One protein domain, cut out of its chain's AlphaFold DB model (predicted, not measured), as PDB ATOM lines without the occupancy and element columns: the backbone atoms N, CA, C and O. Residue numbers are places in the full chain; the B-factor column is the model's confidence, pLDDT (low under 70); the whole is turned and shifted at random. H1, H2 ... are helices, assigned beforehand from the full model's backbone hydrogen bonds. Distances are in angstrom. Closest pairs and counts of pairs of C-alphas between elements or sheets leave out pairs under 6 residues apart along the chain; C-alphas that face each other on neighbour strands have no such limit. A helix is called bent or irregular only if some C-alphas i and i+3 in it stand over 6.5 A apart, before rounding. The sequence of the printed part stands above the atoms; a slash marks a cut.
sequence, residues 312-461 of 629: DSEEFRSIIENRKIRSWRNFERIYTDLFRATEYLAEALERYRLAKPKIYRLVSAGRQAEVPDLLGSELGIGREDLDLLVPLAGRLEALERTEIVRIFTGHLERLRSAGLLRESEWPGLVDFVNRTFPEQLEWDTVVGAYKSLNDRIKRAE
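AT A GLANCE: This is residues 312 to 461 of the 629 residues of an uncharacterized protein of candidate division TA06 bacterium ADurb.Bin417 (UniProt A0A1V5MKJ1). Two helical lobes lie end to end. In one, the long helices H6, H7 and H8 run up and down side by side, with H7 touching both others; in the other, H2, H5, H4 and the second arm of the bent helix H3 follow one another by contact, and H2 also meets the start of H8. Short H1 is near H2 and H6. The printed part has 150 residues, with eight named helices, H1 to H8 in chain order, and no named strand: all helix. It is compact, radius of gyration of the C-alphas 16.8 A, with an elongated outline of 53 by 34 by 26 A.

HOW THE PARTS SIT: The longest helix, H7, residues 423 to 443, has a kink of 40 degrees near residue 432. It forms a hairpin with H8, residues 446 to 460, at a shallow tilt of 8 degrees; the closest C-alphas, Gln 440 and Ala 449, are 5.4 A apart. H7 also forms a hairpin with H6, residues 401 to 417, at a shallow tilt of 26 degrees, closest C-alphas Arg 401 and Pro 438, 5.8 A. H2, residues 323 to 339, touches H8 with residues 325 to 332 alone, closest C-alphas Arg 329 and Val 446, 6.0 A. H2 touches H5, residues 383 to 393, opposite ways at a shallow tilt of 14 degrees, closest C-alphas Phe 331 and Leu 392, 5.6 A. H5 forms a hairpin with H4, residues 368 to 377, closest C-alphas Pro 372 and Val 390, 5.9 A. H3, residues 345 to 364, was assigned as one helix by its hydrogen bonds but is bent, C-alphas 354 and 357 being 6.8 A apart; its arms are H3a, residues 345 to 354, and H3b, residues 357 to 364. H3b touches H4, closest C-alphas Leu 362 and Gln 368, 5.9 A. H1, residues 314 to 321, is close to H2 but not clearly touching, closest C-alphas Ile 320 and Arg 326, 6.5 A. Every O i to N i+4 pair is within hydrogen-bond range in H3a, H3b, H6 and H8; the counts are 2 of 4 in H1, 11 of 13 in H2, 4 of 6 in H4, 4 of 7 in H5 and 10 of 17 in H7.

IN THESE COORDINATES: H1 begins at C-alpha 314, (-25.103, 17.024, 310.518). H7 is 29.7 A long, H2 25.0 A, H6 23.9 A and H8 21.0 A, ending at C-alpha 460, (-3.888, 21.236, 307.950).

THE WHOLE: The C-alphas farthest apart, Arg 383 and Gly 419, are 52.6 A apart. The printed part has no cut and no long link. No printed residue is under 70 in pLDDT.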
ATOM      1  N   ASP A 312     -18.491  15.227 307.866       84.00
ATOM      2  CA  ASP A 312     -19.733  14.572 307.445       84.00
ATOM      3  C   ASP A 312     -20.870  14.692 308.472       84.00
ATOM      4  O   ASP A 312     -21.982  14.235 308.198       84.00
ATOM      5  N   SER A 313     -20.609  15.275 309.647       84.31
ATOM      6  CA  SER A 313     -21.623  15.448 310.688       84.31
ATOM      7  C   SER A 313     -22.749  16.373 310.229       84.31
ATOM      8  O   SER A 313     -22.542  17.276 309.417       84.31
ATOM      9  N   GLU A 314     -23.943  16.168 310.784       82.38
ATOM     10  CA  GLU A 314     -25.103  17.024 310.518       82.38
ATOM     11  C   GLU A 314     -24.811  18.489 310.872       82.38
ATOM     12  O   GLU A 314     -25.185  19.387 310.127       82.38
ATOM     13  N   GLU A 315     -24.020  18.732 311.923       78.31
ATOM     14  CA  GLU A 315     -23.560  20.073 312.288       78.31
ATOM     15  C   GLU A 315     -22.740  20.733 311.173       78.31
ATOM     16  O   GLU A 315     -23.001  21.879 310.822       78.31
ATOM     17  N   PHE A 316     -21.773  20.032 310.575       76.38
ATOM     18  CA  PHE A 316     -20.960  20.608 309.500       76.38
ATOM     19  C   PHE A 316     -21.748  20.717 308.187       76.38
ATOM     20  O   PHE A 316     -21.626  21.702 307.454       76.38
ATOM     21  N   ARG A 317     -22.620  19.739 307.908       80.19
ATOM     22  CA  ARG A 317     -23.546  19.788 306.767       80.19
ATOM     23  C   ARG A 317     -24.535  20.943 306.883       80.19
ATOM     24  O   ARG A 317     -24.810  21.573 305.864       80.19
ATOM     25  N   SER A 318     -24.972  21.290 308.096       80.06
ATOM     26  CA  SER A 318     -25.896  22.404 308.342       80.06
ATOM     27  C   SER A 318     -25.350  23.748 307.852       80.06
ATOM     28  O   SER A 318     -26.122  24.612 307.448       80.06
ATOM     29  N   ILE A 319     -24.020  23.910 307.788       77.25
ATOM     30  CA  ILE A 319     -23.379  25.109 307.234       77.25
ATOM     31  C   ILE A 319     -23.656  25.214 305.731       77.25
ATOM     32  O   ILE A 319     -24.067  26.262 305.249       77.25
ATOM     33  N   ILE A 320     -23.456  24.120 304.985       75.12
ATOM     34  CA  ILE A 320     -23.712  24.061 303.533       75.12
ATOM     35  C   ILE A 320     -25.220  24.106 303.248       75.12
ATOM     36  O   ILE A 320     -25.659  24.599 302.208       75.12
ATOM     37  N   GLU A 321     -26.022  23.560 304.158       79.81
ATOM     38  CA  GLU A 321     -27.478  23.518 304.051       79.81
ATOM     39  C   GLU A 321     -28.168  24.788 304.558       79.81
ATOM     40  O   GLU A 321     -29.379  24.928 304.356       79.81
ATOM     41  N   ASN A 322     -27.412  25.734 305.131       85.12
ATOM     42  CA  ASN A 322     -27.902  27.053 305.510       85.12
ATOM     43  C   ASN A 322     -28.635  27.680 304.321       85.12
ATOM     44  O   ASN A 322     -28.132  27.681 303.196       85.12
ATOM     45  N   ARG A 323     -29.829  28.219 304.579       84.94
ATOM     46  CA  ARG A 323     -30.723  28.792 303.567       84.94
ATOM     47  C   ARG A 323     -29.998  29.749 302.611       84.94
ATOM     48  O   ARG A 323     -30.162  29.601 301.397       84.94
ATOM     49  N   LYS A 324     -29.133  30.625 303.139       87.50
ATOM     50  CA  LYS A 324     -28.356  31.592 302.352       87.50
ATOM     51  C   LYS A 324     -27.444  30.878 301.353       87.50
ATOM     52  O   LYS A 324     -27.565  31.074 300.149       87.50
ATOM     53  N   ILE A 325     -26.605  29.957 301.822       87.06
ATOM     54  CA  ILE A 325     -25.650  29.200 300.991       87.06
ATOM     55  C   ILE A 325     -26.367  28.240 300.029       87.06
ATOM     56  O   ILE A 325     -25.981  28.095 298.866       87.06
ATOM     57  N   ARG A 326     -27.455  27.615 300.484       88.81
ATOM     58  CA  ARG A 326     -28.275  26.699 299.689       88.81
ATOM     59  C   ARG A 326     -28.941  27.402 298.508       88.81
ATOM     60  O   ARG A 326     -29.042  26.780 297.450       88.81
ATOM     61  N   SER A 327     -29.370  28.659 298.665       92.19
ATOM     62  CA  SER A 327     -29.949  29.453 297.570       92.19
ATOM     63  C   SER A 327     -28.962  29.593 296.402       92.19
ATOM     64  O   SER A 327     -29.282  29.191 295.282       92.19
ATOM     65  N   TRP A 328     -27.723  30.003 296.693       92.81
ATOM     66  CA  TRP A 328     -26.632  30.104 295.722       92.81
ATOM     67  C   TRP A 328     -26.253  28.755 295.121       92.81
ATOM     68  O   TRP A 328     -26.160  28.631 293.905       92.81
ATOM     69  N   ARG A 329     -26.097  27.712 295.944       91.25
ATOM     70  CA  ARG A 329     -25.739  26.371 295.456       91.25
ATOM     71  C   ARG A 329     -26.784  25.809 294.489       91.25
ATOM     72  O   ARG A 329     -26.429  25.158 293.512       91.25
ATOM     73  N   ASN A 330     -28.071  26.019 294.769       91.69
ATOM     74  CA  ASN A 330     -29.148  25.556 293.896       91.69
ATOM     75  C   ASN A 330     -29.153  26.313 292.564       91.69
ATOM     76  O   ASN A 330     -29.293  25.677 291.522       91.69
ATOM     77  N   PHE A 331     -28.973  27.636 292.612       93.44
ATOM     78  CA  PHE A 331     -28.832  28.476 291.426       93.44
ATOM     79  C   PHE A 331     -27.646  28.020 290.562       93.44
ATOM     80  O   PHE A 331     -27.816  27.699 289.390       93.44
ATOM     81  N   GLU A 332     -26.466  27.879 291.166       92.88
ATOM     82  CA  GLU A 332     -25.237  27.473 290.478       92.88
ATOM     83  C   GLU A 332     -25.299  26.054 289.919       92.88
ATOM     84  O   GLU A 332     -24.715  25.780 288.872       92.88
ATOM     85  N   ARG A 333     -26.014  25.143 290.588       92.00
ATOM     86  CA  ARG A 333     -26.237  23.790 290.070       92.00
ATOM     87  C   ARG A 333     -27.016  23.834 288.760       92.00
ATOM     88  O   ARG A 333     -26.565  23.227 287.799       92.00
ATOM     89  N   ILE A 334     -28.137  24.559 288.723       91.81
ATOM     90  CA  ILE A 334     -28.931  24.690 287.494       91.81
ATOM     91  C   ILE A 334     -28.120  25.407 286.419       91.81
ATOM     92  O   ILE A 334     -28.054  24.906 285.305       91.81
ATOM     93  N   TYR A 335     -27.410  26.484 286.769       90.12
ATOM     94  CA  TYR A 335     -26.505  27.159 285.839       90.12
ATOM     95  C   TYR A 335     -25.473  26.196 285.232       90.12
ATOM     96  O   TYR A 335     -25.290  26.163 284.024       90.12
ATOM     97  N   THR A 336     -24.828  25.363 286.052       89.38
ATOM     98  CA  THR A 336     -23.834  24.385 285.578       89.38
ATOM     99  C   THR A 336     -24.480  23.301 284.712       89.38
ATOM    100  O   THR A 336     -23.907  22.910 283.695       89.38
ATOM    101  N   ASP A 337     -25.662  22.808 285.093       88.44
ATOM    102  CA  ASP A 337     -26.364  21.750 284.362       88.44
ATOM    103  C   ASP A 337     -26.796  22.201 282.952       88.44
ATOM    104  O   ASP A 337     -26.730  21.380 282.038       88.44
ATOM    105  N   LEU A 338     -27.109  23.491 282.741       86.56
ATOM    106  CA  LEU A 338     -27.385  24.058 281.405       86.56
ATOM    107  C   LEU A 338     -26.230  23.827 280.417       86.56
ATOM    108  O   LEU A 338     -26.449  23.495 279.256       86.56
ATOM    109  N   PHE A 339     -24.986  23.943 280.886       84.62
ATOM    110  CA  PHE A 339     -23.796  23.844 280.034       84.62
ATOM    111  C   PHE A 339     -23.089  22.487 280.123       84.62
ATOM    112  O   PHE A 339     -22.126  22.246 279.395       84.62
ATOM    113  N   ARG A 340     -23.555  21.569 280.980       81.44
ATOM    114  CA  ARG A 340     -22.873  20.299 281.288       81.44
ATOM    115  C   ARG A 340     -22.743  19.350 280.095       81.44
ATOM    116  O   ARG A 340     -21.809  18.552 280.065       81.44
ATOM    117  N   ALA A 341     -23.665  19.429 279.138       72.62
ATOM    118  CA  ALA A 341     -23.645  18.643 277.903       72.62
ATOM    119  C   ALA A 341     -22.914  19.345 276.743       72.62
ATOM    120  O   ALA A 341     -22.856  18.806 275.641       72.62
ATOM    121  N   THR A 342     -22.365  20.540 276.976       75.88
ATOM    122  CA  THR A 342     -21.720  21.360 275.945       75.88
ATOM    123  C   THR A 342     -20.203  21.388 276.128       75.88
ATOM    124  O   THR A 342     -19.702  21.349 277.252       75.88
ATOM    125  N   GLU A 343     -19.450  21.523 275.033       72.38
ATOM    126  CA  GLU A 343     -17.992  21.735 275.086       72.38
ATOM    127  C   GLU A 343     -17.614  23.089 275.733       72.38
ATOM    128  O   GLU A 343     -16.468  23.298 276.125       72.38
ATOM    129  N   TYR A 344     -18.590  23.985 275.922       78.31
ATOM    130  CA  TYR A 344     -18.415  25.352 276.415       78.31
ATOM    131  C   TYR A 344     -18.480  25.498 277.945       78.31
ATOM    132  O   TYR A 344     -18.402  26.617 278.450       78.31
ATOM    133  N   LEU A 345     -18.591  24.403 278.712       83.88
ATOM    134  CA  LEU A 345     -18.744  24.462 280.176       83.88
ATOM    135  C   LEU A 345     -17.640  25.279 280.870       83.88
ATOM    136  O   LEU A 345     -17.926  26.057 281.779       83.88
ATOM    137  N   ALA A 346     -16.382  25.111 280.455       84.06
ATOM    138  CA  ALA A 346     -15.263  25.833 281.060       84.06
ATOM    139  C   ALA A 346     -15.355  27.349 280.815       84.06
ATOM    140  O   ALA A 346     -15.103  28.136 281.725       84.06
ATOM    141  N   GLU A 347     -15.759  27.753 279.610       86.12
ATOM    142  CA  GLU A 347     -15.922  29.161 279.246       86.12
ATOM    143  C   GLU A 347     -17.133  29.787 279.950       86.12
ATOM    144  O   GLU A 347     -17.033  30.892 280.484       86.12
ATOM    145  N   ALA A 348     -18.254  29.064 280.023       85.06
ATOM    146  CA  ALA A 348     -19.450  29.501 280.738       85.06
ATOM    147  C   ALA A 348     -19.165  29.721 282.233       85.06
ATOM    148  O   ALA A 348     -19.503  30.768 282.782       85.06
ATOM    149  N   LEU A 349     -18.469  28.782 282.888       87.12
ATOM    150  CA  LEU A 349     -18.068  28.937 284.288       87.12
ATOM    151  C   LEU A 349     -17.155  30.147 284.503       87.12
ATOM    152  O   LEU A 349     -17.297  30.835 285.512       87.12
ATOM    153  N   GLU A 350     -16.254  30.441 283.568       87.94
ATOM    154  CA  GLU A 350     -15.379  31.607 283.678       87.94
ATOM    155  C   GLU A 350     -16.147  32.923 283.496       87.94
ATOM    156  O   GLU A 350     -15.995  33.844 284.299       87.94
ATOM    157  N   ARG A 351     -17.062  32.996 282.520       88.25
ATOM    158  CA  ARG A 351     -17.973  34.145 282.368       88.25
ATOM    159  C   ARG A 351     -18.823  34.345 283.623       88.25
ATOM    160  O   ARG A 351     -18.945  35.470 284.106       88.25
ATOM    161  N   TYR A 352     -19.348  33.261 284.198       90.38
ATOM    162  CA  TYR A 352     -20.079  33.309 285.462       90.38
ATOM    163  C   TYR A 352     -19.226  33.849 286.608       90.38
ATOM    164  O   TYR A 352     -19.688  34.731 287.322       90.38
ATOM    165  N   ARG A 353     -17.980  33.393 286.767       89.62
ATOM    166  CA  ARG A 353     -17.062  33.900 287.804       89.62
ATOM    167  C   ARG A 353     -16.809  35.399 287.693       89.62
ATOM    168  O   ARG A 353     -16.752  36.088 288.708       89.62
ATOM    169  N   LEU A 354     -16.711  35.920 286.472       90.19
ATOM    170  CA  LEU A 354     -16.554  37.356 286.223       90.19
ATOM    171  C   LEU A 354     -17.835  38.151 286.535       90.19
ATOM    172  O   LEU A 354     -17.757  39.276 287.033       90.19
ATOM    173  N   ALA A 355     -19.009  37.568 286.280       90.88
ATOM    174  CA  ALA A 355     -20.308  38.195 286.527       90.88
ATOM    175  C   ALA A 355     -20.784  38.067 287.988       90.88
ATOM    176  O   ALA A 355     -21.483  38.949 288.497       90.88
ATOM    177  N   LYS A 356     -20.402  36.995 288.692       92.81
ATOM    178  CA  LYS A 356     -20.882  36.658 290.039       92.81
ATOM    179  C   LYS A 356     -20.687  37.789 291.055       92.81
ATOM    180  O   LYS A 356     -21.653  38.073 291.762       92.81
ATOM    181  N   PRO A 357     -19.555  38.523 291.098       92.00
ATOM    182  CA  PRO A 357     -19.412  39.670 291.992       92.00
ATOM    183  C   PRO A 357     -20.472  40.759 291.768       92.00
ATOM    184  O   PRO A 357     -20.905  41.404 292.723       92.00
ATOM    185  N   LYS A 358     -20.925  40.965 290.524       92.12
ATOM    186  CA  LYS A 358     -21.996  41.924 290.206       92.12
ATOM    187  C   LYS A 358     -23.357  41.400 290.661       92.12
ATOM    188  O   LYS A 358     -24.085  42.136 291.323       92.12
ATOM    189  N   ILE A 359     -23.653  40.124 290.392       91.62
ATOM    190  CA  ILE A 359     -24.863  39.442 290.890       91.62
ATOM    191  C   ILE A 359     -24.923  39.547 292.415       91.62
ATOM    192  O   ILE A 359     -25.936  39.937 292.986       91.62
ATOM    193  N   TYR A 360     -23.807  39.260 293.078       91.62
ATOM    194  CA  TYR A 360     -23.686  39.319 294.523       91.62
ATOM    195  C   TYR A 360     -23.958  40.725 295.073       91.62
ATOM    196  O   TYR A 360     -24.732  40.865 296.019       91.62
ATOM    197  N   ARG A 361     -23.406  41.777 294.448       91.31
ATOM    198  CA  ARG A 361     -23.697  43.174 294.821       91.31
ATOM    199  C   ARG A 361     -25.184  43.502 294.697       91.31
ATOM    200  O   ARG A 361     -25.739  44.081 295.629       91.31
ATOM    201  N   LEU A 362     -25.838  43.097 293.606       92.44
ATOM    202  CA  LEU A 362     -27.280  43.295 293.416       92.44
ATOM    203  C   LEU A 362     -28.095  42.594 294.508       92.44
ATOM    204  O   LEU A 362     -28.951  43.218 295.131       92.44
ATOM    205  N   VAL A 363     -27.776  41.332 294.804       92.81
ATOM    206  CA  VAL A 363     -28.434  40.561 295.870       92.81
ATOM    207  C   VAL A 363     -28.212  41.209 297.241       92.81
ATOM    208  O   VAL A 363     -29.162  41.359 298.006       92.81
ATOM    209  N   SER A 364     -26.989  41.662 297.541       88.56
ATOM    210  CA  SER A 364     -26.660  42.340 298.805       88.56
ATOM    211  C   SER A 364     -27.375  43.682 298.989       88.56
ATOM    212  O   SER A 364     -27.670  44.067 300.116       88.56
ATOM    213  N   ALA A 365     -27.703  44.366 297.891       91.62
ATOM    214  CA  ALA A 365     -28.444  45.624 297.887       91.62
ATOM    215  C   ALA A 365     -29.975  45.432 297.854       91.62
ATOM    216  O   ALA A 365     -30.704  46.413 297.727       91.62
ATOM    217  N   GLY A 366     -30.473  44.188 297.907       88.50
ATOM    218  CA  GLY A 366     -31.903  43.875 297.783       88.50
ATOM    219  C   GLY A 366     -32.470  44.060 296.369       88.50
ATOM    220  O   GLY A 366     -33.682  44.066 296.181       88.50
ATOM    221  N   ARG A 367     -31.608  44.193 295.353       91.31
ATOM    222  CA  ARG A 367     -31.962  44.421 293.941       91.31
ATOM    223  C   ARG A 367     -31.994  43.109 293.148       91.31
ATOM    224  O   ARG A 367     -31.499  43.032 292.027       91.31
ATOM    225  N   GLN A 368     -32.566  42.049 293.727       90.50
ATOM    226  CA  GLN A 368     -32.596  40.711 293.103       90.50
ATOM    227  C   GLN A 368     -33.378  40.688 291.780       90.50
ATOM    228  O   GLN A 368     -33.089  39.865 290.915       90.50
ATOM    229  N   ALA A 369     -34.336  41.605 291.611       86.44
ATOM    230  CA  ALA A 369     -35.141  41.738 290.397       86.44
ATOM    231  C   ALA A 369     -34.313  42.066 289.140       86.44
ATOM    232  O   ALA A 369     -34.767  41.789 288.039       86.44
ATOM    233  N   GLU A 370     -33.100  42.603 289.300       90.69
ATOM    234  CA  GLU A 370     -32.209  42.990 288.194       90.69
ATOM    235  C   GLU A 370     -31.201  41.894 287.817       90.69
ATOM    236  O   GLU A 370     -30.477  42.003 286.829       90.69
ATOM    237  N   VAL A 371     -31.132  40.811 288.601       90.31
ATOM    238  CA  VAL A 371     -30.240  39.679 288.314       90.31
ATOM    239  C   VAL A 371     -30.554  39.034 286.954       90.31
ATOM    240  O   VAL A 371     -29.601  38.793 286.213       90.31
ATOM    241  N   PRO A 372     -31.824  38.784 286.566       89.50
ATOM    242  CA  PRO A 372     -32.159  38.246 285.246       89.50
ATOM    243  C   PRO A 372     -31.603  39.056 284.072       89.50
ATOM    244  O   PRO A 372     -31.083  38.470 283.124       89.50
ATOM    245  N   ASP A 373     -31.646  40.387 284.156       87.81
ATOM    246  CA  ASP A 373     -31.141  41.262 283.093       87.81
ATOM    247  C   ASP A 373     -29.628  41.101 282.923       87.81
ATOM    248  O   ASP A 373     -29.119  41.060 281.801       87.81
ATOM    249  N   LEU A 374     -28.901  40.930 284.031       89.31
ATOM    250  CA  LEU A 374     -27.464  40.671 284.016       89.31
ATOM    251  C   LEU A 374     -27.135  39.270 283.476       89.31
ATOM    252  O   LEU A 374     -26.177  39.110 282.722       89.31
ATOM    253  N   LEU A 375     -27.950  38.262 283.801       87.69
ATOM    254  CA  LEU A 375     -27.811  36.910 283.248       87.69
ATOM    255  C   LEU A 375     -28.025  36.896 281.724       87.69
ATOM    256  O   LEU A 375     -27.262  36.256 281.002       87.69
ATOM    257  N   GLY A 376     -29.022  37.626 281.219       83.75
ATOM    258  CA  GLY A 376     -29.264  37.736 279.780       83.75
ATOM    259  C   GLY A 376     -28.186  38.539 279.049       83.75
ATOM    260  O   GLY A 376     -27.688  38.104 278.014       83.75
ATOM    261  N   SER A 377     -27.796  39.697 279.591       83.88
ATOM    262  CA  SER A 377     -26.890  40.637 278.914       83.88
ATOM    263  C   SER A 377     -25.404  40.288 279.033       83.88
ATOM    264  O   SER A 377     -24.690  40.372 278.036       83.88
ATOM    265  N   GLU A 378     -24.919  39.885 280.214       83.38
ATOM    266  CA  GLU A 378     -23.489  39.605 280.431       83.38
ATOM    267  C   GLU A 378     -23.122  38.136 280.216       83.38
ATOM    268  O   GLU A 378     -22.027  37.840 279.735       83.38
ATOM    269  N   LEU A 379     -24.019  37.205 280.556       84.44
ATOM    270  CA  LEU A 379     -23.765  35.771 280.373       84.44
ATOM    271  C   LEU A 379     -24.321  35.226 279.053       84.44
ATOM    272  O   LEU A 379     -23.977  34.105 278.681       84.44
ATOM    273  N   GLY A 380     -25.118  36.017 278.324       82.44
ATOM    274  CA  GLY A 380     -25.673  35.634 277.024       82.44
ATOM    275  C   GLY A 380     -26.647  34.460 277.105       82.44
ATOM    276  O   GLY A 380     -26.734  33.677 276.161       82.44
ATOM    277  N   ILE A 381     -27.332  34.292 278.240       85.12
ATOM    278  CA  ILE A 381     -28.267  33.183 278.454       85.12
ATOM    279  C   ILE A 381     -29.539  33.433 277.632       85.12
ATOM    280  O   ILE A 381     -30.122  34.516 277.695       85.12
ATOM    281  N   GLY A 382     -29.964  32.435 276.851       84.19
ATOM    282  CA  GLY A 382     -31.182  32.507 276.039       84.19
ATOM    283  C   GLY A 382     -32.454  32.578 276.890       84.19
ATOM    284  O   GLY A 382     -32.447  32.218 278.062       84.19
ATOM    285  N   ARG A 383     -33.573  33.024 276.300       82.81
ATOM    286  CA  ARG A 383     -34.857  33.169 277.020       82.81
ATOM    287  C   ARG A 383     -35.341  31.869 277.673       82.81
ATOM    288  O   ARG A 383     -35.747  31.903 278.825       82.81
ATOM    289  N   GLU A 384     -35.248  30.747 276.961       84.44
ATOM    290  CA  GLU A 384     -35.689  29.436 277.463       84.44
ATOM    291  C   GLU A 384     -34.881  28.987 278.696       84.44
ATOM    292  O   GLU A 384     -35.444  28.487 279.668       84.44
ATOM    293  N   ASP A 385     -33.569  29.238 278.704       86.00
ATOM    294  CA  ASP A 385     -32.682  28.917 279.829       86.00
ATOM    295  C   ASP A 385     -32.831  29.913 280.994       86.00
ATOM    296  O   ASP A 385     -32.702  29.552 282.169       86.00
ATOM    297  N   LEU A 386     -33.132  31.181 280.684       87.06
ATOM    298  CA  LEU A 386     -33.444  32.224 281.665       87.06
ATOM    299  C   LEU A 386     -34.675  31.856 282.496       87.06
ATOM    300  O   LEU A 386     -34.642  32.034 283.714       87.06
ATOM    301  N   ASP A 387     -35.713  31.280 281.887       87.62
ATOM    302  CA  ASP A 387     -36.940  30.868 282.585       87.62
ATOM    303  C   ASP A 387     -36.671  29.838 283.703       87.62
ATOM    304  O   ASP A 387     -37.378  29.808 284.716       87.62
ATOM    305  N   LEU A 388     -35.602  29.041 283.584       88.44
ATOM    306  CA  LEU A 388     -35.163  28.093 284.618       88.44
ATOM    307  C   LEU A 388     -34.395  28.771 285.765       88.44
ATOM    308  O   LEU A 388     -34.464  28.325 286.916       88.44
ATOM    309  N   LEU A 389     -33.659  29.844 285.470       89.81
ATOM    310  CA  LEU A 389     -32.801  30.545 286.430       89.81
ATOM    311  C   LEU A 389     -33.520  31.680 287.168       89.81
ATOM    312  O   LEU A 389     -33.223  31.908 288.342       89.81
ATOM    313  N   VAL A 390     -34.477  32.362 286.537       90.12
ATOM    314  CA  VAL A 390     -35.219  33.507 287.103       90.12
ATOM    315  C   VAL A 390     -35.882  33.180 288.453       90.12
ATOM    316  O   VAL A 390     -35.667  33.931 289.411       90.12
ATOM    317  N   PRO A 391     -36.605  32.050 288.619       90.38
ATOM    318  CA  PRO A 391     -37.210  31.702 289.906       90.38
ATOM    319  C   PRO A 391     -36.179  31.470 291.019       90.38
ATOM    320  O   PRO A 391     -36.496  31.637 292.199       90.38
ATOM    321  N   LEU A 392     -34.959  31.056 290.664       91.75
ATOM    322  CA  LEU A 392     -33.861  30.823 291.605       91.75
ATOM    323  C   LEU A 392     -33.116  32.120 291.924       91.75
ATOM    324  O   LEU A 392     -32.795  32.350 293.087       91.75
ATOM    325  N   ALA A 393     -32.909  32.981 290.925       89.62
ATOM    326  CA  ALA A 393     -32.317  34.307 291.077       89.62
ATOM    327  C   ALA A 393     -33.119  35.171 292.064       89.62
ATOM    328  O   ALA A 393     -32.544  35.767 292.972       89.62
ATOM    329  N   GLY A 394     -34.455  35.143 291.970       87.75
ATOM    330  CA  GLY A 394     -35.347  35.837 292.909       87.75
ATOM    331  C   GLY A 394     -35.322  35.294 294.346       87.75
ATOM    332  O   GLY A 394     -35.867  35.922 295.248       87.75
ATOM    333  N   ARG A 395     -34.695  34.133 294.581       91.38
ATOM    334  CA  ARG A 395     -34.538  33.506 295.906       91.38
ATOM    335  C   ARG A 395     -33.111  33.605 296.449       91.38
ATOM    336  O   ARG A 395     -32.847  33.040 297.508       91.38
ATOM    337  N   LEU A 396     -32.193  34.253 295.728       92.88
ATOM    338  CA  LEU A 396     -30.820  34.440 296.191       92.88
ATOM    339  C   LEU A 396     -30.800  35.343 297.421       92.88
ATOM    340  O   LEU A 396     -31.394  36.421 297.433       92.88
ATOM    341  N   GLU A 397     -30.077  34.916 298.448       90.50
ATOM    342  CA  GLU A 397     -29.902  35.674 299.687       90.50
ATOM    343  C   GLU A 397     -28.451  36.124 299.842       90.50
ATOM    344  O   GLU A 397     -27.524  35.421 299.441       90.50
ATOM    345  N   ALA A 398     -28.232  37.298 300.431       88.00
ATOM    346  CA  ALA A 398     -26.887  37.825 300.631       88.00
ATOM    347  C   ALA A 398     -26.069  36.926 301.578       88.00
ATOM    348  O   ALA A 398     -26.559  36.486 302.620       88.00
ATOM    349  N   LEU A 399     -24.810  36.659 301.221       86.56
ATOM    350  CA  LEU A 399     -23.889  35.873 302.045       86.56
ATOM    351  C   LEU A 399     -23.203  36.795 303.059       86.56
ATOM    352  O   LEU A 399     -22.218  37.454 302.756       86.56
ATOM    353  N   GLU A 400     -23.699  36.855 304.290       84.06
ATOM    354  CA  GLU A 400     -23.059  37.677 305.322       84.06
ATOM    355  C   GLU A 400     -21.666  37.139 305.678       84.06
ATOM    356  O   GLU A 400     -21.523  36.136 306.381       84.06
ATOM    357  N   ARG A 401     -20.620  37.832 305.202       83.88
ATOM    358  CA  ARG A 401     -19.214  37.437 305.403       83.88
ATOM    359  C   ARG A 401     -18.898  37.175 306.875       83.88
ATOM    360  O   ARG A 401     -18.309  36.152 307.204       83.88
ATOM    361  N   THR A 402     -19.307  38.081 307.760       84.75
ATOM    362  CA  THR A 402     -19.052  37.998 309.206       84.75
ATOM    363  C   THR A 402     -19.709  36.773 309.836       84.75
ATOM    364  O   THR A 402     -19.082  36.088 310.645       84.75
ATOM    365  N   GLU A 403     -20.944  36.458 309.445       84.50
ATOM    366  CA  GLU A 403     -21.672  35.287 309.929       84.50
ATOM    367  C   GLU A 403     -20.997  33.987 309.472       84.50
ATOM    368  O   GLU A 403     -20.747  33.100 310.290       84.50
ATOM    369  N   ILE A 404     -20.638  33.904 308.188       82.31
ATOM    370  CA  ILE A 404     -19.979  32.737 307.586       82.31
ATOM    371  C   ILE A 404     -18.620  32.490 308.241       82.31
ATOM    372  O   ILE A 404     -18.355  31.377 308.699       82.31
ATOM    373  N   VAL A 405     -17.782  33.526 308.348       87.62
ATOM    374  CA  VAL A 405     -16.475  33.446 309.017       87.62
ATOM    375  C   VAL A 405     -16.643  32.962 310.453       87.62
ATOM    376  O   VAL A 405     -15.968  32.021 310.862       87.62
ATOM    377  N   ARG A 406     -17.585  33.537 311.210       88.38
ATOM    378  CA  ARG A 406     -17.843  33.138 312.599       88.38
ATOM    379  C   ARG A 406     -18.202  31.655 312.711       88.38
ATOM    380  O   ARG A 406     -17.663  30.967 313.578       88.38
ATOM    381  N   ILE A 407     -19.095  31.164 311.849       84.81
ATOM    382  CA  ILE A 407     -19.510  29.755 311.839       84.81
ATOM    383  C   ILE A 407     -18.300  28.859 311.545       84.81
ATOM    384  O   ILE A 407     -18.000  27.960 312.333       84.81
ATOM    385  N   PHE A 408     -17.561  29.126 310.466       86.50
ATOM    386  CA  PHE A 408     -16.417  28.297 310.080       86.50
ATOM    387  C   PHE A 408     -15.293  28.311 311.104       86.50
ATOM    388  O   PHE A 408     -14.794  27.242 311.452       86.50
ATOM    389  N   THR A 409     -14.935  29.476 311.637       88.00
ATOM    390  CA  THR A 409     -13.924  29.590 312.692       88.00
ATOM    391  C   THR A 409     -14.337  28.795 313.929       88.00
ATOM    392  O   THR A 409     -13.520  28.055 314.472       88.00
ATOM    393  N   GLY A 410     -15.618  28.832 314.316       87.25
ATOM    394  CA  GLY A 410     -16.139  28.000 315.404       87.25
ATOM    395  C   GLY A 410     -15.968  26.495 315.157       87.25
ATOM    396  O   GLY A 410     -15.605  25.756 316.071       87.25
ATOM    397  N   HIS A 411     -16.172  26.021 313.926       85.38
ATOM    398  CA  HIS A 411     -15.944  24.615 313.574       85.38
ATOM    399  C   HIS A 411     -14.460  24.247 313.505       85.38
ATOM    400  O   HIS A 411     -14.075  23.169 313.958       85.38
ATOM    401  N   LEU A 412     -13.622  25.138 312.977       89.00
ATOM    402  CA  LEU A 412     -12.178  24.949 312.953       89.00
ATOM    403  C   LEU A 412     -11.593  24.862 314.367       89.00
ATOM    404  O   LEU A 412     -10.771  23.984 314.625       89.00
ATOM    405  N   GLU A 413     -12.072  25.686 315.300       88.94
ATOM    406  CA  GLU A 413     -11.672  25.613 316.709       88.94
ATOM    407  C   GLU A 413     -12.090  24.290 317.362       88.94
ATOM    408  O   GLU A 413     -11.338  23.727 318.157       88.94
ATOM    409  N   ARG A 414     -13.238  23.703 316.984       88.19
ATOM    410  CA  ARG A 414     -13.597  22.342 317.436       88.19
ATOM    411  C   ARG A 414     -12.630  21.289 316.899       88.19
ATOM    412  O   ARG A 414     -12.237  20.396 317.647       88.19
ATOM    413  N   LEU A 415     -12.236  21.379 315.626       90.06
ATOM    414  CA  LEU A 415     -11.254  20.462 315.030       90.06
ATOM    415  C   LEU A 415      -9.886  20.580 315.716       90.06
ATOM    416  O   LEU A 415      -9.237  19.563 315.980       90.06
ATOM    417  N   ARG A 416      -9.483  21.808 316.046       89.62
ATOM    418  CA  ARG A 416      -8.273  22.098 316.815       89.62
ATOM    419  C   ARG A 416      -8.357  21.542 318.236       89.62
ATOM    420  O   ARG A 416      -7.481  20.788 318.640       89.62
ATOM    421  N   SER A 417      -9.449  21.819 318.949       89.00
ATOM    422  CA  SER A 417      -9.699  21.327 320.315       89.00
ATOM    423  C   SER A 417      -9.737  19.797 320.386       89.00
ATOM    424  O   SER A 417      -9.328  19.199 321.375       89.00
ATOM    425  N   ALA A 418     -10.189  19.139 319.313       88.12
ATOM    426  CA  ALA A 418     -10.162  17.683 319.176       88.12
ATOM    427  C   ALA A 418      -8.758  17.111 318.881       88.12
ATOM    428  O   ALA A 418      -8.614  15.886 318.769       88.12
ATOM    429  N   GLY A 419      -7.750  17.974 318.729       89.62
ATOM    430  CA  GLY A 419      -6.370  17.624 318.424       89.62
ATOM    431  C   GLY A 419      -6.215  17.003 317.040       89.62
ATOM    432  O   GLY A 419      -5.490  16.023 316.913       89.62
ATOM    433  N   LEU A 420      -6.942  17.478 316.021       92.44
ATOM    434  CA  LEU A 420      -6.911  16.907 314.660       92.44
ATOM    435  C   LEU A 420      -6.095  17.728 313.656       92.44
ATOM    436  O   LEU A 420      -5.761  17.222 312.584       92.44
ATOM    437  N   LEU A 421      -5.768  18.972 313.994       92.56
ATOM    438  CA  LEU A 421      -5.042  19.900 313.131       92.56
ATOM    439  C   LEU A 421      -3.605  20.095 313.627       92.56
ATOM    440  O   LEU A 421      -3.318  19.923 314.812       92.56
ATOM    441  N   ARG A 422      -2.693  20.448 312.719       91.31
ATOM    442  CA  ARG A 422      -1.319  20.848 313.054       91.31
ATOM    443  C   ARG A 422      -1.320  22.278 313.583       91.31
ATOM    444  O   ARG A 422      -1.779  23.181 312.890       91.31
ATOM    445  N   GLU A 423      -0.729  22.499 314.756       87.25
ATOM    446  CA  GLU A 423      -0.622  23.846 315.345       87.25
ATOM    447  C   GLU A 423       0.150  24.820 314.437       87.25
ATOM    448  O   GLU A 423      -0.196  25.993 314.359       87.25
ATOM    449  N   SER A 424       1.143  24.337 313.680       88.75
ATOM    450  CA  SER A 424       1.914  25.164 312.739       88.75
ATOM    451  C   SER A 424       1.088  25.685 311.557       88.75
ATOM    452  O   SER A 424       1.381  26.751 311.026       88.75
ATOM    453  N   GLU A 425       0.057  24.947 311.138       89.12
ATOM    454  CA  GLU A 425      -0.815  25.309 310.011       89.12
ATOM    455  C   GLU A 425      -2.003  26.174 310.458       89.12
ATOM    456  O   GLU A 425      -2.686  26.772 309.626       89.12
ATOM    457  N   TRP A 426      -2.250  26.266 311.770       89.69
ATOM    458  CA  TRP A 426      -3.391  26.979 312.337       89.69
ATOM    459  C   TRP A 426      -3.464  28.455 311.910       89.69
ATOM    460  O   TRP A 426      -4.509  28.849 311.385       89.69
ATOM    461  N   PRO A 427      -2.390  29.269 312.017       89.88
ATOM    462  CA  PRO A 427      -2.450  30.672 311.604       89.88
ATOM    463  C   PRO A 427      -2.814  30.825 310.121       89.88
ATOM    464  O   PRO A 427      -3.638  31.664 309.762       89.88
ATOM    465  N   GLY A 428      -2.247  29.969 309.265       90.19
ATOM    466  CA  GLY A 428      -2.496  29.981 307.824       90.19
ATOM    467  C   GLY A 428      -3.867  29.435 307.417       90.19
ATOM    468  O   GLY A 428      -4.315  29.704 306.302       90.19
ATOM    469  N   LEU A 429      -4.528  28.657 308.277       91.81
ATOM    470  CA  LEU A 429      -5.906  28.207 308.085       91.81
ATOM    471  C   LEU A 429      -6.905  29.284 308.532       91.81
ATOM    472  O   LEU A 429      -7.883  29.534 307.831       91.81
ATOM    473  N   VAL A 430      -6.631  29.952 309.655       90.38
ATOM    474  CA  VAL A 430      -7.446  31.064 310.166       90.38
ATOM    475  C   VAL A 430      -7.406  32.261 309.218       90.38
ATOM    476  O   VAL A 430      -8.458  32.800 308.887       90.38
ATOM    477  N   ASP A 431      -6.227  32.650 308.728       91.88
ATOM    478  CA  ASP A 431      -6.102  33.735 307.744       91.88
ATOM    479  C   ASP A 431      -6.874  33.414 306.452       91.88
ATOM    480  O   ASP A 431      -7.632  34.248 305.955       91.88
ATOM    481  N   PHE A 432      -6.794  32.162 305.981       93.06
ATOM    482  CA  PHE A 432      -7.558  31.698 304.821       93.06
ATOM    483  C   PHE A 432      -9.074  31.812 305.043       93.06
ATOM    484  O   PHE A 432      -9.776  32.314 304.169       93.06
ATOM    485  N   VAL A 433      -9.592  31.382 306.199       92.38
ATOM    486  CA  VAL A 433     -11.030  31.487 306.505       92.38
ATOM    487  C   VAL A 433     -11.477  32.930 306.708       92.38
ATOM    488  O   VAL A 433     -12.578  33.273 306.297       92.38
ATOM    489  N   ASN A 434     -10.644  33.784 307.298       90.75
ATOM    490  CA  ASN A 434     -11.015  35.170 307.578       90.75
ATOM    491  C   ASN A 434     -10.973  36.068 306.334       90.75
ATOM    492  O   ASN A 434     -11.745  37.020 306.254       90.75
ATOM    493  N   ARG A 435     -10.065  35.795 305.388       89.69
ATOM    494  CA  ARG A 435      -9.826  36.662 304.222       89.69
ATOM    495  C   ARG A 435     -10.209  35.993 302.911       89.69
ATOM    496  O   ARG A 435     -11.105  36.458 302.216       89.69
ATOM    497  N   THR A 436      -9.565  34.874 302.595       90.81
ATOM    498  CA  THR A 436      -9.638  34.261 301.263       90.81
ATOM    499  C   THR A 436     -10.963  33.553 300.998       90.81
ATOM    500  O   THR A 436     -11.517  33.674 299.911       90.81
ATOM    501  N   PHE A 437     -11.490  32.801 301.964       90.88
ATOM    502  CA  PHE A 437     -12.709  32.015 301.770       90.88
ATOM    503  C   PHE A 437     -13.968  32.881 301.530       90.88
ATOM    504  O   PHE A 437     -14.711  32.578 300.596       90.88
ATOM    505  N   PRO A 438     -14.209  33.981 302.275       88.56
ATOM    506  CA  PRO A 438     -15.318  34.894 302.001       88.56
ATOM    507  C   PRO A 438     -15.208  35.552 300.628       88.56
ATOM    508  O   PRO A 438     -16.212  35.679 299.939       88.56
ATOM    509  N   GLU A 439     -13.997  35.926 300.209       88.25
ATOM    510  CA  GLU A 439     -13.764  36.441 298.858       88.25
ATOM    511  C   GLU A 439     -14.093  35.370 297.811       88.25
ATOM    512  O   GLU A 439     -14.865  35.636 296.896       88.25
ATOM    513  N   GLN A 440     -13.594  34.140 297.978       90.19
ATOM    514  CA  GLN A 440     -13.884  33.012 297.081       90.19
ATOM    515  C   GLN A 440     -15.379  32.736 296.923       90.19
ATOM    516  O   GLN A 440     -15.817  32.399 295.829       90.19
ATOM    517  N   LEU A 441     -16.178  32.905 297.977       88.31
ATOM    518  CA  LEU A 441     -17.630  32.743 297.886       88.31
ATOM    519  C   LEU A 441     -18.303  33.780 296.972       88.31
ATOM    520  O   LEU A 441     -19.389  33.502 296.461       88.31
ATOM    521  N   GLU A 442     -17.685  34.940 296.752       87.38
ATOM    522  CA  GLU A 442     -18.229  36.015 295.916       87.38
ATOM    523  C   GLU A 442     -17.813  35.929 294.448       87.38
ATOM    524  O   GLU A 442     -18.560  36.395 293.589       87.38
ATOM    525  N   TRP A 443     -16.653  35.339 294.146       87.31
ATOM    526  CA  TRP A 443     -16.142  35.263 292.772       87.31
ATOM    527  C   TRP A 443     -16.065  33.842 292.196       87.31
ATOM    528  O   TRP A 443     -16.132  33.699 290.981       87.31
ATOM    529  N   ASP A 444     -15.979  32.786 293.013       89.88
ATOM    530  CA  ASP A 444     -16.026  31.385 292.559       89.88
ATOM    531  C   ASP A 444     -17.375  30.737 292.893       89.88
ATOM    532  O   ASP A 444     -18.155  31.266 293.679       89.88
ATOM    533  N   THR A 445     -17.673  29.572 292.321       88.81
ATOM    534  CA  THR A 445     -18.850  28.779 292.714       88.81
ATOM    535  C   THR A 445     -18.773  28.393 294.194       88.81
ATOM    536  O   THR A 445     -17.694  28.124 294.724       88.81
ATOM    537  N   VAL A 446     -19.919  28.288 294.867       88.94
ATOM    538  CA  VAL A 446     -20.015  27.802 296.252       88.94
ATOM    539  C   VAL A 446     -19.322  26.443 296.367       88.94
ATOM    540  O   VAL A 446     -18.501  26.238 297.254       88.94
ATOM    541  N   VAL A 447     -19.571  25.519 295.437       87.31
ATOM    542  CA  VAL A 447     -18.919  24.196 295.445       87.31
ATOM    543  C   VAL A 447     -17.391  24.314 295.330       87.31
ATOM    544  O   VAL A 447     -16.677  23.608 296.044       87.31
ATOM    545  N   GLY A 448     -16.891  25.215 294.480       88.50
ATOM    546  CA  GLY A 448     -15.464  25.501 294.317       88.50
ATOM    547  C   GLY A 448     -14.818  26.048 295.591       88.50
ATOM    548  O   GLY A 448     -13.849  25.464 296.085       88.50
ATOM    549  N   ALA A 449     -15.410  27.082 296.189       89.62
ATOM    550  CA  ALA A 449     -14.938  27.678 297.439       89.62
ATOM    551  C   ALA A 449     -14.889  26.646 298.583       89.62
ATOM    552  O   ALA A 449     -13.886  26.518 299.289       89.62
ATOM    553  N   TYR A 450     -15.941  25.835 298.734       88.12
ATOM    554  CA  TYR A 450     -15.991  24.772 299.743       88.12
ATOM    555  C   TYR A 450     -14.970  23.663 299.503       88.12
ATOM    556  O   TYR A 450     -14.394  23.141 300.460       88.12
ATOM    557  N   LYS A 451     -14.725  23.298 298.241       90.31
ATOM    558  CA  LYS A 451     -13.663  22.353 297.891       90.31
ATOM    559  C   LYS A 451     -12.295  22.908 298.292       90.31
ATOM    560  O   LYS A 451     -11.540  22.193 298.942       90.31
ATOM    561  N   SER A 452     -12.018  24.181 297.997       91.00
ATOM    562  CA  SER A 452     -10.774  24.855 298.396       91.00
ATOM    563  C   SER A 452     -10.589  24.863 299.918       91.00
ATOM    564  O   SER A 452      -9.509  24.542 300.415       91.00
ATOM    565  N   LEU A 453     -11.649  25.167 300.674       89.94
ATOM    566  CA  LEU A 453     -11.625  25.099 302.136       89.94
ATOM    567  C   LEU A 453     -11.355  23.675 302.640       89.94
ATOM    568  O   LEU A 453     -10.497  23.482 303.498       89.94
ATOM    569  N   ASN A 454     -12.049  22.671 302.100       89.94
ATOM    570  CA  ASN A 454     -11.855  21.271 302.478       89.94
ATOM    571  C   ASN A 454     -10.418  20.806 302.198       89.94
ATOM    572  O   ASN A 454      -9.781  20.203 303.057       89.94
ATOM    573  N   ASP A 455      -9.871  21.148 301.032       90.19
ATOM    574  CA  ASP A 455      -8.487  20.833 300.677       90.19
ATOM    575  C   ASP A 455      -7.497  21.519 301.631       90.19
ATOM    576  O   ASP A 455      -6.505  20.909 302.037       90.19
ATOM    577  N   ARG A 456      -7.779  22.756 302.058       91.12
ATOM    578  CA  ARG A 456      -6.970  23.465 303.059       91.12
ATOM    579  C   ARG A 456      -7.044  22.802 304.436       91.12
ATOM    580  O   ARG A 456      -6.004  22.627 305.066       91.12
ATOM    581  N   ILE A 457      -8.230  22.382 304.879       91.19
ATOM    582  CA  ILE A 457      -8.425  21.654 306.144       91.19
ATOM    583  C   ILE A 457      -7.693  20.306 306.110       91.19
ATOM    584  O   ILE A 457      -6.981  19.979 307.054       91.19
ATOM    585  N   LYS A 458      -7.800  19.549 305.010       89.31
ATOM    586  CA  LYS A 458      -7.082  18.276 304.819       89.31
ATOM    587  C   LYS A 458      -5.570  18.455 304.822       89.31
ATOM    588  O   LYS A 458      -4.862  17.633 305.387       89.31
ATOM    589  N   ARG A 459      -5.060  19.544 304.239       87.69
ATOM    590  CA  ARG A 459      -3.638  19.896 304.358       87.69
ATOM    591  C   ARG A 459      -3.266  20.245 305.794       87.69
ATOM    592  O   ARG A 459      -2.181  19.886 306.222       87.69
ATOM    593  N   ALA A 460      -4.136  20.909 306.547       90.69
ATOM    594  CA  ALA A 460      -3.888  21.236 307.950       90.69
ATOM    595  C   ALA A 460      -4.034  20.033 308.905       90.69
ATOM    596  O   ALA A 460      -3.662  20.149 310.072       90.69
ATOM    597  N   GLU A 461      -4.536  18.883 308.437       91.31
ATOM    598  CA  GLU A 461      -4.646  17.648 309.220       91.31
ATOM    599  C   GLU A 461      -3.285  17.245 309.806       91.31
ATOM    600  O   GLU A 461      -2.246  17.311 309.138       91.31
TER     601      GLU A 461